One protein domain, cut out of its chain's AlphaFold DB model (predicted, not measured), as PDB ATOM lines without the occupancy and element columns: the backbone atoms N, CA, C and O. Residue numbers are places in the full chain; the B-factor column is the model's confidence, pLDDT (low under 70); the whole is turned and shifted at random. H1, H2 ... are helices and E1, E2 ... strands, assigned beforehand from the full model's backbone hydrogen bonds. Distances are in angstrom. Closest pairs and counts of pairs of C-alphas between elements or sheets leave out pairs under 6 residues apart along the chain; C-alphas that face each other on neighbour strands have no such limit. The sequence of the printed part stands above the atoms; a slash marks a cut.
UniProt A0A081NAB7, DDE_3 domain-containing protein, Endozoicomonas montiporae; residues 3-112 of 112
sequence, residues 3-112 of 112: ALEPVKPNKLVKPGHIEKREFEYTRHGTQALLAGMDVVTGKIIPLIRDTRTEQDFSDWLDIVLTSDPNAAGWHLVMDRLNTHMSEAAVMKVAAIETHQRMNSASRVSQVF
ATOM      1  N   ALA A   3     146.596 123.494 120.706       89.94
ATOM      2  CA  ALA A   3     146.002 122.441 119.897       89.94
ATOM      3  C   ALA A   3     145.693 122.968 118.485       89.94
ATOM      4  O   ALA A   3     145.226 124.102 118.310       89.94
ATOM      5  N   LEU A   4     146.002 122.141 117.484       93.38
ATOM      6  CA  LEU A   4     145.825 122.425 116.062       93.38
ATOM      7  C   LEU A   4     144.997 121.307 115.435       93.38
ATOM      8  O   LEU A   4     145.277 120.133 115.667       93.38
ATOM      9  N   GLU A   5     144.027 121.681 114.610       93.44
ATOM     10  CA  GLU A   5     143.230 120.745 113.819       93.44
ATOM     11  C   GLU A   5     143.285 121.150 112.342       93.44
ATOM     12  O   GLU A   5     143.010 122.314 112.042       93.44
ATOM     13  N   PRO A   6     143.636 120.244 111.413       94.06
ATOM     14  CA  PRO A   6     143.577 120.541 109.986       94.06
ATOM     15  C   PRO A   6     142.157 120.921 109.561       94.06
ATOM     16  O   PRO A   6     141.202 120.230 109.905       94.06
ATOM     17  N   VAL A   7     142.006 121.974 108.754       96.00
ATOM     18  CA  VAL A   7     140.673 122.420 108.292       96.00
ATOM     19  C   VAL A   7     140.006 121.370 107.392       96.00
ATOM     20  O   VAL A   7     138.781 121.306 107.289       96.00
ATOM     21  N   LYS A   8     140.809 120.534 106.724       94.44
ATOM     22  CA  LYS A   8     140.362 119.447 105.848       94.44
ATOM     23  C   LYS A   8     141.259 118.215 106.014       94.44
ATOM     24  O   LYS A   8     142.431 118.356 106.364       94.44
ATOM     25  N   PRO A   9     140.752 117.009 105.705       93.44
ATOM     26  CA  PRO A   9     141.584 115.814 105.640       93.44
ATOM     27  C   PRO A   9     142.686 115.931 104.581       93.44
ATOM     28  O   PRO A   9     142.485 116.523 103.515       93.44
ATOM     29  N   ASN A  10     143.827 115.284 104.839       94.06
ATOM     30  CA  ASN A  10     144.901 115.154 103.856       94.06
ATOM     31  C   ASN A  10     144.384 114.512 102.564       94.06
ATOM     32  O   ASN A  10     143.538 113.611 102.571       94.06
ATOM     33  N   LYS A  11     144.944 114.936 101.431       93.19
ATOM     34  CA  LYS A  11     144.641 114.310 100.145       93.19
ATOM     35  C   LYS A  11     145.531 113.092  99.972       93.19
ATOM     36  O   LYS A  11     146.757 113.215  99.932       93.19
ATOM     37  N   LEU A  12     144.882 111.941  99.821       92.19
ATOM     38  CA  LEU A  12     145.540 110.671  99.541       92.19
ATOM     39  C   LEU A  12     146.379 110.745  98.259       92.19
ATOM     40  O   LEU A  12     146.075 111.506  97.332       92.19
ATOM     41  N   VAL A  13     147.411 109.906  98.221       95.31
ATOM     42  CA  VAL A  13     148.254 109.682  97.044       95.31
ATOM     43  C   VAL A  13     147.420 109.321  95.813       95.31
ATOM     44  O   VAL A  13     146.438 108.582  95.895       95.31
ATOM     45  N   LYS A  14     147.830 109.837  94.652       93.56
ATOM     46  CA  LYS A  14     147.276 109.477  93.338       93.56
ATOM     47  C   LYS A  14     148.430 109.250  92.357       93.56
ATOM     48  O   LYS A  14     149.490 109.842  92.548       93.56
ATOM     49  N   PRO A  15     148.269 108.446  91.293       94.06
ATOM     50  CA  PRO A  15     149.300 108.333  90.261       94.06
ATOM     51  C   PRO A  15     149.736 109.722  89.757       94.06
ATOM     52  O   PRO A  15     148.892 110.544  89.406       94.06
ATOM     53  N   GLY A  16     151.042 110.010  89.792       93.31
ATOM     54  CA  GLY A  16     151.611 111.324  89.442       93.31
ATOM     55  C   GLY A  16     151.562 112.399  90.543       93.31
ATOM     56  O   GLY A  16     152.061 113.504  90.337       93.31
ATOM     57  N   HIS A  17     151.006 112.102  91.722       88.69
ATOM     58  CA  HIS A  17     150.895 113.046  92.837       88.69
ATOM     59  C   HIS A  17     151.176 112.387  94.198       88.69
ATOM     60  O   HIS A  17     150.482 111.462  94.620       88.69
ATOM     61  N   ILE A  18     152.150 112.937  94.930       93.38
ATOM     62  CA  ILE A  18     152.416 112.573  96.328       93.38
ATOM     63  C   ILE A  18     151.261 112.989  97.254       93.38
ATOM     64  O   ILE A  18     150.418 113.810  96.876       93.38
ATOM     65  N   GLU A  19     151.237 112.439  98.472       93.81
ATOM     66  CA  GLU A  19     150.318 112.870  99.530       93.81
ATOM     67  C   GLU A  19     150.435 114.384  99.735       93.81
ATOM     68  O   GLU A  19     151.537 114.939  99.766       93.81
ATOM     69  N   LYS A  20     149.295 115.059  99.893       93.81
ATOM     70  CA  LYS A  20     149.268 116.484 100.231       93.81
ATOM     71  C   LYS A  20     148.661 116.641 101.614       93.81
ATOM     72  O   LYS A  20     147.479 116.344 101.801       93.81
ATOM     73  N   ARG A  21     149.476 117.115 102.557       93.12
ATOM     74  CA  ARG A  21     149.013 117.498 103.891       93.12
ATOM     75  C   ARG A  21     148.271 118.820 103.809       93.12
ATOM     76  O   ARG A  21     148.728 119.732 103.117       93.12
ATOM     77  N   GLU A  22     147.129 118.896 104.479       94.38
ATOM     78  CA  GLU A  22     146.427 120.166 104.627       94.38
ATOM     79  C   GLU A  22     147.303 121.119 105.447       94.38
ATOM     80  O   GLU A  22     147.899 120.717 106.450       94.38
ATOM     81  N   PHE A  23     147.454 122.352 104.968       90.81
ATOM     82  CA  PHE A  23     148.355 123.333 105.577       90.81
ATOM     83  C   PHE A  23     147.588 124.355 106.419       90.81
ATOM     84  O   PHE A  23     148.176 124.967 107.313       90.81
ATOM     85  N   GLU A  24     146.290 124.528 106.160       95.44
ATOM     86  CA  GLU A  24     145.412 125.352 106.983       95.44
ATOM     87  C   GLU A  24     144.961 124.585 108.229       95.44
ATOM     88  O   GLU A  24     144.613 123.401 108.177       95.44
ATOM     89  N   TYR A  25     144.928 125.276 109.366       95.12
ATOM     90  CA  TYR A  25     144.504 124.697 110.634       95.12
ATOM     91  C   TYR A  25     143.649 125.666 111.447       95.12
ATOM     92  O   TYR A  25     143.884 126.878 111.474       95.12
ATOM     93  N   THR A  26     142.694 125.101 112.175       95.06
ATOM     94  CA  THR A  26     141.935 125.793 113.212       95.06
ATOM     95  C   THR A  26     142.739 125.783 114.508       95.06
ATOM     96  O   THR A  26     143.288 124.758 114.921       95.06
ATOM     97  N   ARG A  27     142.839 126.954 115.147       94.62
ATOM     98  CA  ARG A  27     143.511 127.128 116.436       94.62
ATOM     99  C   ARG A  27     142.498 126.968 117.567       94.62
ATOM    100  O   ARG A  27     141.580 127.772 117.669       94.62
ATOM    101  N   HIS A  28     142.724 126.009 118.458       92.88
ATOM    102  CA  HIS A  28     141.832 125.719 119.593       92.88
ATOM    103  C   HIS A  28     142.225 126.453 120.887       92.88
ATOM    104  O   HIS A  28     141.991 125.972 121.990       92.88
ATOM    105  N   GLY A  29     142.859 127.620 120.758       91.94
ATOM    106  CA  GLY A  29     143.394 128.364 121.899       91.94
ATOM    107  C   GLY A  29     144.699 127.784 122.455       91.94
ATOM    108  O   GLY A  29     145.201 126.754 122.001       91.94
ATOM    109  N   THR A  30     145.287 128.496 123.416       94.38
ATOM    110  CA  THR A  30     146.585 128.161 124.018       94.38
ATOM    111  C   THR A  30     146.397 127.807 125.488       94.38
ATOM    112  O   THR A  30     145.646 128.476 126.183       94.38
ATOM    113  N   GLN A  31     147.113 126.785 125.945       95.50
ATOM    114  CA  GLN A  31     147.217 126.369 127.343       95.50
ATOM    115  C   GLN A  31     148.660 126.529 127.825       95.50
ATOM    116  O   GLN A  31     149.605 126.284 127.064       95.50
ATOM    117  N   ALA A  32     148.865 126.897 129.081       95.06
ATOM    118  CA  ALA A  32     150.157 126.794 129.739       95.06
ATOM    119  C   ALA A  32     150.370 125.360 130.240       95.06
ATOM    120  O   ALA A  32     149.492 124.762 130.860       95.06
ATOM    121  N   LEU A  33     151.550 124.812 129.957       95.38
ATOM    122  CA  LEU A  33     152.029 123.577 130.561       95.38
ATOM    123  C   LEU A  33     153.178 123.960 131.485       95.38
ATOM    124  O   LEU A  33     154.201 124.441 131.004       95.38
ATOM    125  N   LEU A  34     152.990 123.748 132.780       95.19
ATOM    126  CA  LEU A  34     154.056 123.773 133.768       95.19
ATOM    127  C   LEU A  34     154.431 122.317 134.016       95.19
ATOM    128  O   LEU A  34     153.569 121.506 134.360       95.19
ATOM    129  N   ALA A  35     155.680 121.948 133.765       94.06
ATOM    130  CA  ALA A  35     156.101 120.565 133.897       94.06
ATOM    131  C   ALA A  35     157.530 120.468 134.409       94.06
ATOM    132  O   ALA A  35     158.415 121.223 134.022       94.06
ATOM    133  N   GLY A  36     157.756 119.465 135.243       93.56
ATOM    134  CA  GLY A  36     159.089 119.045 135.641       93.56
ATOM    135  C   GLY A  36     159.249 117.553 135.448       93.56
ATOM    136  O   GLY A  36     158.280 116.819 135.239       93.56
ATOM    137  N   MET A  37     160.495 117.116 135.511       94.50
ATOM    138  CA  MET A  37     160.897 115.733 135.378       94.50
ATOM    139  C   MET A  37     161.697 115.325 136.608       94.50
ATOM    140  O   MET A  37     162.690 115.955 136.983       94.50
ATOM    141  N   ASP A  38     161.277 114.224 137.214       92.62
ATOM    142  CA  ASP A  38     162.127 113.486 138.134       92.62
ATOM    143  C   ASP A  38     163.269 112.867 137.327       92.62
ATOM    144  O   ASP A  38     163.059 111.964 136.520       92.62
ATOM    145  N   VAL A  39     164.484 113.373 137.531       91.69
ATOM    146  CA  VAL A  39     165.656 112.998 136.730       91.69
ATOM    147  C   VAL A  39     166.042 111.533 136.944       91.69
ATOM    148  O   VAL A  39     166.578 110.903 136.038       91.69
ATOM    149  N   VAL A  40     165.750 110.970 138.121       90.38
ATOM    150  CA  VAL A  40     166.105 109.583 138.448       90.38
ATOM    151  C   VAL A  40     165.166 108.607 137.751       90.38
ATOM    152  O   VAL A  40     165.610 107.593 137.218       90.38
ATOM    153  N   THR A  41     163.864 108.895 137.767       91.75
ATOM    154  CA  THR A  41     162.844 107.974 137.237       91.75
ATOM    155  C   THR A  41     162.418 108.294 135.806       91.75
ATOM    156  O   THR A  41     161.781 107.465 135.159       91.75
ATOM    157  N   GLY A  42     162.726 109.493 135.309       92.44
ATOM    158  CA  GLY A  42     162.218 110.023 134.042       92.44
ATOM    159  C   GLY A  42     160.730 110.394 134.080       92.44
ATOM    160  O   GLY A  42     160.150 110.718 133.043       92.44
ATOM    161  N   LYS A  43     160.076 110.334 135.248       93.69
ATOM    162  CA  LYS A  43     158.646 110.628 135.370       93.69
ATOM    163  C   LYS A  43     158.392 112.125 135.208       93.69
ATOM    164  O   LYS A  43     158.982 112.945 135.908       93.69
ATOM    165  N   ILE A  44     157.452 112.463 134.330       94.69
ATOM    166  CA  ILE A  44     156.970 113.833 134.141       94.69
ATOM    167  C   ILE A  44     155.872 114.150 135.162       94.69
ATOM    168  O   ILE A  44     154.979 113.332 135.401       94.69
ATOM    169  N   ILE A  45     155.921 115.353 135.735       94.75
ATOM    170  CA  ILE A  45     154.930 115.906 136.665       94.75
ATOM    171  C   ILE A  45     154.283 117.130 135.996       94.75
ATOM    172  O   ILE A  45     154.826 118.235 136.091       94.75
ATOM    173  N   PRO A  46     153.165 116.953 135.271       95.62
ATOM    174  CA  PRO A  46     152.538 118.028 134.511       95.62
ATOM    175  C   PRO A  46     151.470 118.781 135.316       95.62
ATOM    176  O   PRO A  46     150.735 118.195 136.109       95.62
ATOM    177  N   LEU A  47     151.306 120.067 135.012       96.50
ATOM    178  CA  LEU A  47     150.160 120.888 135.386       96.50
ATOM    179  C   LEU A  47     149.745 121.759 134.200       96.50
ATOM    180  O   LEU A  47     150.544 122.524 133.663       96.50
ATOM    181  N   ILE A  48     148.484 121.628 133.792       96.12
ATOM    182  CA  ILE A  48     147.899 122.404 132.694       96.12
ATOM    183  C   ILE A  48     147.010 123.501 133.286       96.12
ATOM    184  O   ILE A  48     146.220 123.242 134.204       96.12
ATOM    185  N   ARG A  49     147.169 124.724 132.777       96.25
ATOM    186  CA  ARG A  49     146.449 125.929 133.203       96.25
ATOM    187  C   ARG A  49     146.182 126.839 132.011       96.25
ATOM    188  O   ARG A  49     146.975 126.878 131.075       96.25
ATOM    189  N   ASP A  50     145.128 127.645 132.095       95.44
ATOM    190  CA  ASP A  50     144.863 128.687 131.095       95.44
ATOM    191  C   ASP A  50     145.925 129.804 131.134       95.44
ATOM    192  O   ASP A  50     146.162 130.492 130.139       95.44
ATOM    193  N   THR A  51     146.599 129.970 132.276       95.06
ATOM    194  CA  THR A  51     147.599 131.011 132.528       95.06
ATOM    195  C   THR A  51     148.952 130.444 132.961       95.06
ATOM    196  O   THR A  51     149.077 129.280 133.326       95.06
ATOM    197  N   ARG A  52     149.994 131.283 132.897       93.62
ATOM    198  CA  ARG A  52     151.347 130.998 133.410       93.62
ATOM    199  C   ARG A  52     151.746 132.074 134.418       93.62
ATOM    200  O   ARG A  52     152.644 132.878 134.167       93.62
ATOM    201  N   THR A  53     150.990 132.156 135.503       95.19
ATOM    202  CA  THR A  53     151.231 133.106 136.589       95.19
ATOM    203  C   THR A  53     152.200 132.543 137.624       95.19
ATOM    204  O   THR A  53     152.529 131.358 137.630       95.19
ATOM    205  N   GLU A  54     152.644 133.409 138.528       94.44
ATOM    206  CA  GLU A  54     153.337 133.003 139.750       94.44
ATOM    207  C   GLU A  54     152.492 132.039 140.601       94.44
ATOM    208  O   GLU A  54     153.032 131.065 141.120       94.44
ATOM    209  N   GLN A  55     151.174 132.255 140.698       94.94
ATOM    210  CA  GLN A  55     150.297 131.364 141.459       94.94
ATOM    211  C   GLN A  55     150.235 129.968 140.829       94.94
ATOM    212  O   GLN A  55     150.353 128.978 141.542       94.94
ATOM    213  N   ASP A  56     150.143 129.883 139.498       96.25
ATOM    214  CA  ASP A  56     150.166 128.598 138.786       96.25
ATOM    215  C   ASP A  56     151.459 127.820 139.079       96.25
ATOM    216  O   ASP A  56     151.440 126.600 139.252       96.25
ATOM    217  N   PHE A  57     152.590 128.528 139.163       95.81
ATOM    218  CA  PHE A  57     153.876 127.927 139.508       95.81
ATOM    219  C   PHE A  57     153.955 127.511 140.982       95.81
ATOM    220  O   PHE A  57     154.434 126.420 141.281       95.81
ATOM    221  N   SER A  58     153.437 128.331 141.898       94.81
ATOM    222  CA  SER A  58     153.309 127.991 143.319       94.81
ATOM    223  C   SER A  58     152.462 126.728 143.532       94.81
ATOM    224  O   SER A  58     152.853 125.848 144.296       94.81
ATOM    225  N   ASP A  59     151.336 126.601 142.830       95.56
ATOM    226  CA  ASP A  59     150.484 125.407 142.884       95.56
ATOM    227  C   ASP A  59     151.216 124.171 142.338       95.56
ATOM    228  O   ASP A  59     151.090 123.067 142.868       95.56
ATOM    229  N   TRP A  60     152.009 124.342 141.276       95.88
ATOM    230  CA  TRP A  60     152.839 123.262 140.746       95.88
ATOM    231  C   TRP A  60     153.934 122.833 141.735       95.88
ATOM    232  O   TRP A  60     154.171 121.633 141.899       95.88
ATOM    233  N   LEU A  61     154.561 123.780 142.439       94.25
ATOM    234  CA  LEU A  61     155.526 123.477 143.498       94.25
ATOM    235  C   LEU A  61     154.892 122.662 144.625       94.25
ATOM    236  O   LEU A  61     155.517 121.708 145.078       94.25
ATOM    237  N   ASP A  62     153.658 122.963 145.036       92.69
ATOM    238  CA  ASP A  62     152.955 122.145 146.031       92.69
ATOM    239  C   ASP A  62     152.829 120.688 145.564       92.69
ATOM    240  O   ASP A  62     153.121 119.767 146.329       92.69
ATOM    241  N   ILE A  63     152.460 120.461 144.298       93.94
ATOM    242  CA  ILE A  63     152.354 119.108 143.725       93.94
ATOM    243  C   ILE A  63     153.703 118.386 143.787       93.94
ATOM    244  O   ILE A  63     153.757 117.227 144.192       93.94
ATOM    245  N   VAL A  64     154.795 119.050 143.397       92.12
ATOM    246  CA  VAL A  64     156.132 118.438 143.410       92.12
ATOM    247  C   VAL A  64     156.578 118.145 144.831       92.12
ATOM    248  O   VAL A  64     156.925 117.008 145.142       92.12
ATOM    249  N   LEU A  65     156.544 119.145 145.704       88.94
ATOM    250  CA  LEU A  65     157.136 119.056 147.031       88.94
ATOM    251  C   LEU A  65     156.364 118.099 147.950       88.94
ATOM    252  O   LEU A  65     156.953 117.525 148.863       88.94
ATOM    253  N   THR A  66     155.074 117.875 147.681       87.50
ATOM    254  CA  THR A  66     154.251 116.880 148.391       87.50
ATOM    255  C   THR A  66     154.234 115.501 147.727       87.50
ATOM    256  O   THR A  66     153.728 114.551 148.324       87.50
ATOM    257  N   SER A  67     154.804 115.352 146.523       88.12
ATOM    258  CA  SER A  67     154.808 114.072 145.799       88.12
ATOM    259  C   SER A  67     155.625 112.977 146.487       88.12
ATOM    260  O   SER A  67     155.390 111.792 146.241       88.12
ATOM    261  N   ASP A  68     156.557 113.364 147.358       85.94
ATOM    262  CA  ASP A  68     157.367 112.457 148.163       85.94
ATOM    263  C   ASP A  68     157.564 113.036 149.574       85.94
ATOM    264  O   ASP A  68     158.512 113.786 149.816       85.94
ATOM    265  N   PRO A  69     156.679 112.698 150.532       81.38
ATOM    266  CA  PRO A  69     156.790 113.161 151.916       81.38
ATOM    267  C   PRO A  69     158.056 112.680 152.634       81.38
ATOM    268  O   PRO A  69     158.417 113.228 153.672       81.38
ATOM    269  N   ASN A  70     158.714 111.644 152.102       82.50
ATOM    270  CA  ASN A  70     159.935 111.079 152.668       82.50
ATOM    271  C   ASN A  70     161.196 111.644 152.003       82.50
ATOM    272  O   ASN A  70     162.304 111.300 152.419       82.50
ATOM    273  N   ALA A  71     161.053 112.501 150.984       82.00
ATOM    274  CA  ALA A  71     162.179 113.213 150.410       82.00
ATOM    275  C   ALA A  71     162.793 114.093 151.495       82.00
ATOM    276  O   ALA A  71     162.146 114.991 152.031       82.00
ATOM    277  N   ALA A  72     164.060 113.861 151.809       78.12
ATOM    278  CA  ALA A  72     164.746 114.628 152.834       78.12
ATOM    279  C   ALA A  72     165.559 115.803 152.263       78.12
ATOM    280  O   ALA A  72     166.399 116.382 152.944       78.12
ATOM    281  N   GLY A  73     165.257 116.179 151.018       82.62
ATOM    282  CA  GLY A  73     165.659 117.429 150.386       82.62
ATOM    283  C   GLY A  73     165.257 117.458 148.912       82.62
ATOM    284  O   GLY A  73     165.146 116.406 148.279       82.62
ATOM    285  N   TRP A  74     165.072 118.658 148.366       86.88
ATOM    286  CA  TRP A  74     164.754 118.884 146.956       86.88
ATOM    287  C   TRP A  74     165.823 119.768 146.313       86.88
ATOM    288  O   TRP A  74     166.155 120.828 146.835       86.88
ATOM    289  N   HIS A  75     166.324 119.372 145.149       89.44
ATOM    290  CA  HIS A  75     167.074 120.254 144.262       89.44
ATOM    291  C   HIS A  75     166.224 120.495 143.024       89.44
ATOM    292  O   HIS A  75     165.912 119.541 142.323       89.44
ATOM    293  N   LEU A  76     165.843 121.742 142.764       90.75
ATOM    294  CA  LEU A  76     165.071 122.125 141.584       90.75
ATOM    295  C   LEU A  76     165.995 122.853 140.608       90.75
ATOM    296  O   LEU A  76     166.535 123.908 140.937       90.75
ATOM    297  N   VAL A  77     166.190 122.297 139.414       92.44
ATOM    298  CA  VAL A  77     166.929 122.961 138.329       92.44
ATOM    299  C   VAL A  77     165.917 123.605 137.396       92.44
ATOM    300  O   VAL A  77     165.147 122.883 136.787       92.44
ATOM    301  N   MET A  78     165.908 124.928 137.288       92.12
ATOM    302  CA  MET A  78     164.967 125.700 136.466       92.12
ATOM    303  C   MET A  78     165.734 126.630 135.527       92.12
ATOM    304  O   MET A  78     166.898 126.954 135.784       92.12
ATOM    305  N   ASP A  79     165.085 127.088 134.460       91.06
ATOM    306  CA  ASP A  79     165.596 128.211 133.680       91.06
ATOM    307  C   ASP A  79     165.421 129.548 134.444       91.06
ATOM    308  O   ASP A  79     165.035 129.590 135.616       91.06
ATOM    309  N   ARG A  80     165.739 130.677 133.798       91.75
ATOM    310  CA  ARG A  80     165.646 132.013 134.414       91.75
ATOM    311  C   ARG A  80     164.333 132.726 134.081       91.75
ATOM    312  O   ARG A  80     164.328 133.905 133.712       91.75
ATOM    313  N   LEU A  81     163.214 132.029 134.197       90.81
ATOM    314  CA  LEU A  81     161.901 132.633 134.023       90.81
ATOM    315  C   LEU A  81     161.479 133.442 135.258       90.81
ATOM    316  O   LEU A  81     161.794 133.099 136.395       90.81
ATOM    317  N   ASN A  82     160.732 134.527 135.046       92.44
ATOM    318  CA  ASN A  82     160.271 135.406 136.129       92.44
ATOM    319  C   ASN A  82     159.424 134.680 137.186       92.44
ATOM    320  O   ASN A  82     159.562 134.964 138.370       92.44
ATOM    321  N   THR A  83     158.604 133.711 136.776       93.19
ATOM    322  CA  THR A  83     157.787 132.891 137.681       93.19
ATOM    323  C   THR A  83     158.621 132.023 138.623       93.19
ATOM    324  O   THR A  83     158.132 131.677 139.685       93.19
ATOM    325  N   HIS A  84     159.875 131.700 138.288       91.12
ATOM    326  CA  HIS A  84     160.772 130.944 139.176       91.12
ATOM    327  C   HIS A  84     161.475 131.826 140.215       91.12
ATOM    328  O   HIS A  84     161.993 131.321 141.206       91.12
ATOM    329  N   MET A  85     161.487 133.143 140.000       91.56
ATOM    330  CA  MET A  85     162.093 134.137 140.895       91.56
ATOM    331  C   MET A  85     161.035 134.844 141.754       91.56
ATOM    332  O   MET A  85     161.217 135.993 142.151       91.56
ATOM    333  N   SER A  86     159.899 134.188 141.968       93.12
ATOM    334  CA  SER A  86     158.708 134.787 142.551       93.12
ATOM    335  C   SER A  86     158.698 134.672 144.082       93.12
ATOM    336  O   SER A  86     159.281 133.745 144.651       93.12
ATOM    337  N   GLU A  87     158.030 135.603 144.766       93.94
ATOM    338  CA  GLU A  87     157.930 135.594 146.232       93.94
ATOM    339  C   GLU A  87     157.164 134.359 146.725       93.94
ATOM    340  O   GLU A  87     157.610 133.679 147.650       93.94
ATOM    341  N   ALA A  88     156.061 134.007 146.064       92.50
ATOM    342  CA  ALA A  88     155.260 132.835 146.386       92.50
ATOM    343  C   ALA A  88     156.093 131.550 146.335       92.50
ATOM    344  O   ALA A  88     156.006 130.733 147.251       92.50
ATOM    345  N   ALA A  89     156.956 131.389 145.324       90.75
ATOM    346  CA  ALA A  89     157.844 130.236 145.223       90.75
ATOM    347  C   ALA A  89     158.805 130.140 146.418       90.75
ATOM    348  O   ALA A  89     158.954 129.068 147.010       90.75
ATOM    349  N   VAL A  90     159.406 131.265 146.821       90.62
ATOM    350  CA  VAL A  90     160.282 131.326 148.003       90.62
ATOM    351  C   VAL A  90     159.513 130.949 149.267       90.62
ATOM    352  O   VAL A  90     159.988 130.130 150.054       90.62
ATOM    353  N   MET A  91     158.303 131.482 149.443       91.00
ATOM    354  CA  MET A  91     157.466 131.188 150.607       91.00
ATOM    355  C   MET A  91     157.082 129.705 150.690       91.00
ATOM    356  O   MET A  91     157.081 129.139 151.785       91.00
ATOM    357  N   LYS A  92     156.818 129.046 149.552       88.38
ATOM    358  CA  LYS A  92     156.559 127.597 149.502       88.38
ATOM    359  C   LYS A  92     157.756 126.779 149.969       88.38
ATOM    360  O   LYS A  92     157.603 125.905 150.820       88.38
ATOM    361  N   VAL A  93     158.946 127.087 149.457       84.50
ATOM    362  CA  VAL A  93     160.178 126.384 149.846       84.50
ATOM    363  C   VAL A  93     160.484 126.607 151.330       84.50
ATOM    364  O   VAL A  93     160.699 125.642 152.063       84.50
ATOM    365  N   ALA A  94     160.407 127.854 151.806       86.88
ATOM    366  CA  ALA A  94     160.676 128.202 153.202       86.88
ATOM    367  C   ALA A  94     159.731 127.489 154.190       86.88
ATOM    368  O   ALA A  94     160.155 127.056 155.270       86.88
ATOM    369  N   ALA A  95     158.456 127.323 153.820       82.88
ATOM    370  CA  ALA A  95     157.491 126.591 154.633       82.88
ATOM    371  C   ALA A  95     157.906 125.124 154.840       82.88
ATOM    372  O   ALA A  95     157.745 124.596 155.940       82.88
ATOM    373  N   ILE A  96     158.491 124.475 153.830       75.50
ATOM    374  CA  ILE A  96     158.927 123.072 153.906       75.50
ATOM    375  C   ILE A  96     160.266 122.929 154.628       75.50
ATOM    376  O   ILE A  96     160.410 122.034 155.459       75.50
ATOM    377  N   GLU A  97     161.223 123.828 154.393       70.00
ATOM    378  CA  GLU A  97     162.508 123.808 155.107       70.00
ATOM    379  C   GLU A  97     162.327 123.957 156.623       70.00
ATOM    380  O   GLU A  97     163.008 123.296 157.411       70.00
ATOM    381  N   THR A  98     161.346 124.763 157.040       61.44
ATOM    382  CA  THR A  98     160.972 124.900 158.455       61.44
ATOM    383  C   THR A  98     160.498 123.565 159.051       61.44
ATOM    384  O   THR A  98     160.764 123.291 160.221       61.44
ATOM    385  N   HIS A  99     159.869 122.697 158.250       56.88
ATOM    386  CA  HIS A  99     159.436 121.354 158.656       56.88
ATOM    387  C   HIS A  99     160.548 120.290 158.537       56.88
ATOM    388  O   HIS A  99     160.544 119.318 159.293       56.88
ATOM    389  N   GLN A 100     161.519 120.458 157.628       53.06
ATOM    390  CA  GLN A 100     162.559 119.462 157.314       53.06
ATOM    391  C   GLN A 100     163.809 119.494 158.205       53.06
ATOM    392  O   GLN A 100     164.642 118.595 158.099       53.06
ATOM    393  N   ARG A 101     163.938 120.426 159.160       51.44
ATOM    394  CA  ARG A 101     165.038 120.440 160.157       51.44
ATOM    395  C   ARG A 101     165.115 119.199 161.079       51.44
ATOM    396  O   ARG A 101     165.853 119.228 162.060       51.44
ATOM    397  N   MET A 102     164.402 118.111 160.771       46.72
ATOM    398  CA  MET A 102     164.364 116.884 161.565       46.72
ATOM    399  C   MET A 102     164.842 115.589 160.879       46.72
ATOM    400  O   MET A 102     165.018 114.645 161.631       46.72
ATOM    401  N   ASN A 103     165.099 115.477 159.560       43.28
ATOM    402  CA  ASN A 103     165.588 114.209 158.947       43.28
ATOM    403  C   ASN A 103     166.289 114.412 157.576       43.28
ATOM    404  O   ASN A 103     165.932 115.330 156.849       43.28
ATOM    405  N   SER A 104     167.283 113.574 157.216       44.22
ATOM    406  CA  SER A 104     168.259 113.823 156.118       44.22
ATOM    407  C   SER A 104     168.378 112.719 155.035       44.22
ATOM    408  O   SER A 104     168.511 111.547 155.379       44.22
ATOM    409  N   ALA A 105     168.346 113.138 153.747       50.25
ATOM    410  CA  ALA A 105     168.701 112.483 152.457       50.25
ATOM    411  C   ALA A 105     168.034 113.207 151.237       50.25
ATOM    412  O   ALA A 105     166.821 113.141 151.049       50.25
ATOM    413  N   SER A 106     168.807 113.873 150.367       48.22
ATOM    414  CA  SER A 106     168.274 114.771 149.309       48.22
ATOM    415  C   SER A 106     168.050 114.123 147.927       48.22
ATOM    416  O   SER A 106     168.799 113.232 147.527       48.22
ATOM    417  N   ARG A 107     167.068 114.626 147.152       54.59
ATOM    418  CA  ARG A 107     166.769 114.267 145.743       54.59
ATOM    419  C   ARG A 107     166.869 115.464 144.789       54.59
ATOM    420  O   ARG A 107     166.588 116.593 145.177       54.59
ATOM    421  N   VAL A 108     167.227 115.209 143.525       46.00
ATOM    422  CA  VAL A 108     167.342 116.214 142.448       46.00
ATOM    423  C   VAL A 108     166.231 116.040 141.408       46.00
ATOM    424  O   VAL A 108     166.052 114.949 140.872       46.00
ATOM    425  N   SER A 109     165.545 117.133 141.082       49.19
ATOM    426  CA  SER A 109     164.524 117.253 140.041       49.19
ATOM    427  C   SER A 109     164.861 118.418 139.103       49.19
ATOM    428  O   SER A 109     165.305 119.483 139.531       49.19
ATOM    429  N   GLN A 110     164.634 118.230 137.805       41.25
ATOM    430  CA  GLN A 110     164.827 119.262 136.788       41.25
ATOM    431  C   GLN A 110     163.464 119.718 136.271       41.25
ATOM    432  O   GLN A 110     162.574 118.914 136.012       41.25
ATOM    433  N   VAL A 111     163.300 121.020 136.136       50.88
ATOM    434  CA  VAL A 111     162.107 121.727 135.686       50.88
ATOM    435  C   VAL A 111     162.469 122.409 134.369       50.88
ATOM    436  O   VAL A 111     163.568 122.951 134.236       50.88
ATOM    437  N   PHE A 112     161.575 122.327 133.388       43.72
ATOM    438  CA  PHE A 112     161.759 122.926 132.066       43.72
ATOM    439  C   PHE A 112     160.793 124.085 131.855       43.72
ATOM    440  O   PHE A 112     159.669 124.025 132.404       43.72
TER     441      PHE A 112
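AT A GLANCE: This is residues 3 to 112 of the 112 residues of the protein "DDE_3 domain-containing protein" of Endozoicomonas montiporae (UniProt A0A081NAB7). A compact head, made of a strongly twisted four-stranded sheet with helix H1 packed on one face and H3 side by side with H1, bears a long thin arm. The arm is the hairpin of E1 and E2 with the loop of residues 7 to 24 between them; it reaches out from the head along the longest axis, and residues 13 to 18 stick out freely at its tip. The printed part has 110 residues with three named helices and six named strands, in the order E1 E2 E3 E4 H1 E5 H2 H3 E6; the class is mixed, helices and strands. The head's sheet is mixed, in the order E4 E3 E6 E5, and E1 and E2 form a separate antiparallel pair. The whole is extended, with a radius of gyration of the C-alphas of 21.0 A and spans of 73 by 28 by 21 A.

HOW THE PARTS SIT: In the larger sheet, E4, residues 44 to 49, is an edge strand and forms a hairpin with E3, residues 32 to 38, antiparallel at 165 degrees, with N 34 and O 47 2.9 A apart. E3 is antiparallel to E6, residues 107 to 111, with N 37 and O 110 2.8 A apart. E6 is parallel to the other edge strand, E5, residues 74 to 77, at 30 degrees, with N 109 and O 75 2.7 A apart. H1, residues 54 to 66, is on the sheet, making two layers, a helix on one face of a sheet; its closest C-alphas to E4 are those of Trp 60 and Leu 47, 6.4 A. E4, H1 and E5 form a split strand-helix-strand unit, two strands running the same way with E3 and E6 between them, and its crossover is right-handed. H3, residues 87 to 100, is not on the sheet but touches H1 with residues 88 to 92 alone, at a shallow tilt of 18 degrees, the same way; the closest C-alphas are those of Ser 58 and Ala 89, 5.4 A. H2, residues 82 to 85, touches residues 54 to 57 of H1 alone, closest at the C-alphas of Glu 54 and Thr 83, 4.9 A. E5, H2, H3 and E6 form a strand-helix-strand unit, parallel neighbour strands with helices between along the chain, its crossover left-handed. E2, residues 25 to 30, runs on into E3 at 72 degrees and forms a hairpin with E1, residues 3 to 6, with N 26 and O 5 2.8 A apart. Each O i to N i+4 pair of H1 is within hydrogen-bond range, as are 9 of 10 in H3; H2 is too short for such a pair.

IN THESE COORDINATES: E1 begins at C-alpha 3, (146.002, 122.441, 119.897), and E6 ends at C-alpha 111, (162.107, 121.727, 135.686). E3 is 19.8 A long, H1 18.3 A and H3 20.1 A.

THE WHOLE: The C-alphas of Gly 16 and Met 102, the two farthest apart, are 73.5 A apart. The printed part has no cut, and the link from E1 to E2, 18 residues, is long. The mean pLDDT of the printed part is 86.0, and residues 98 to 112 are under 70.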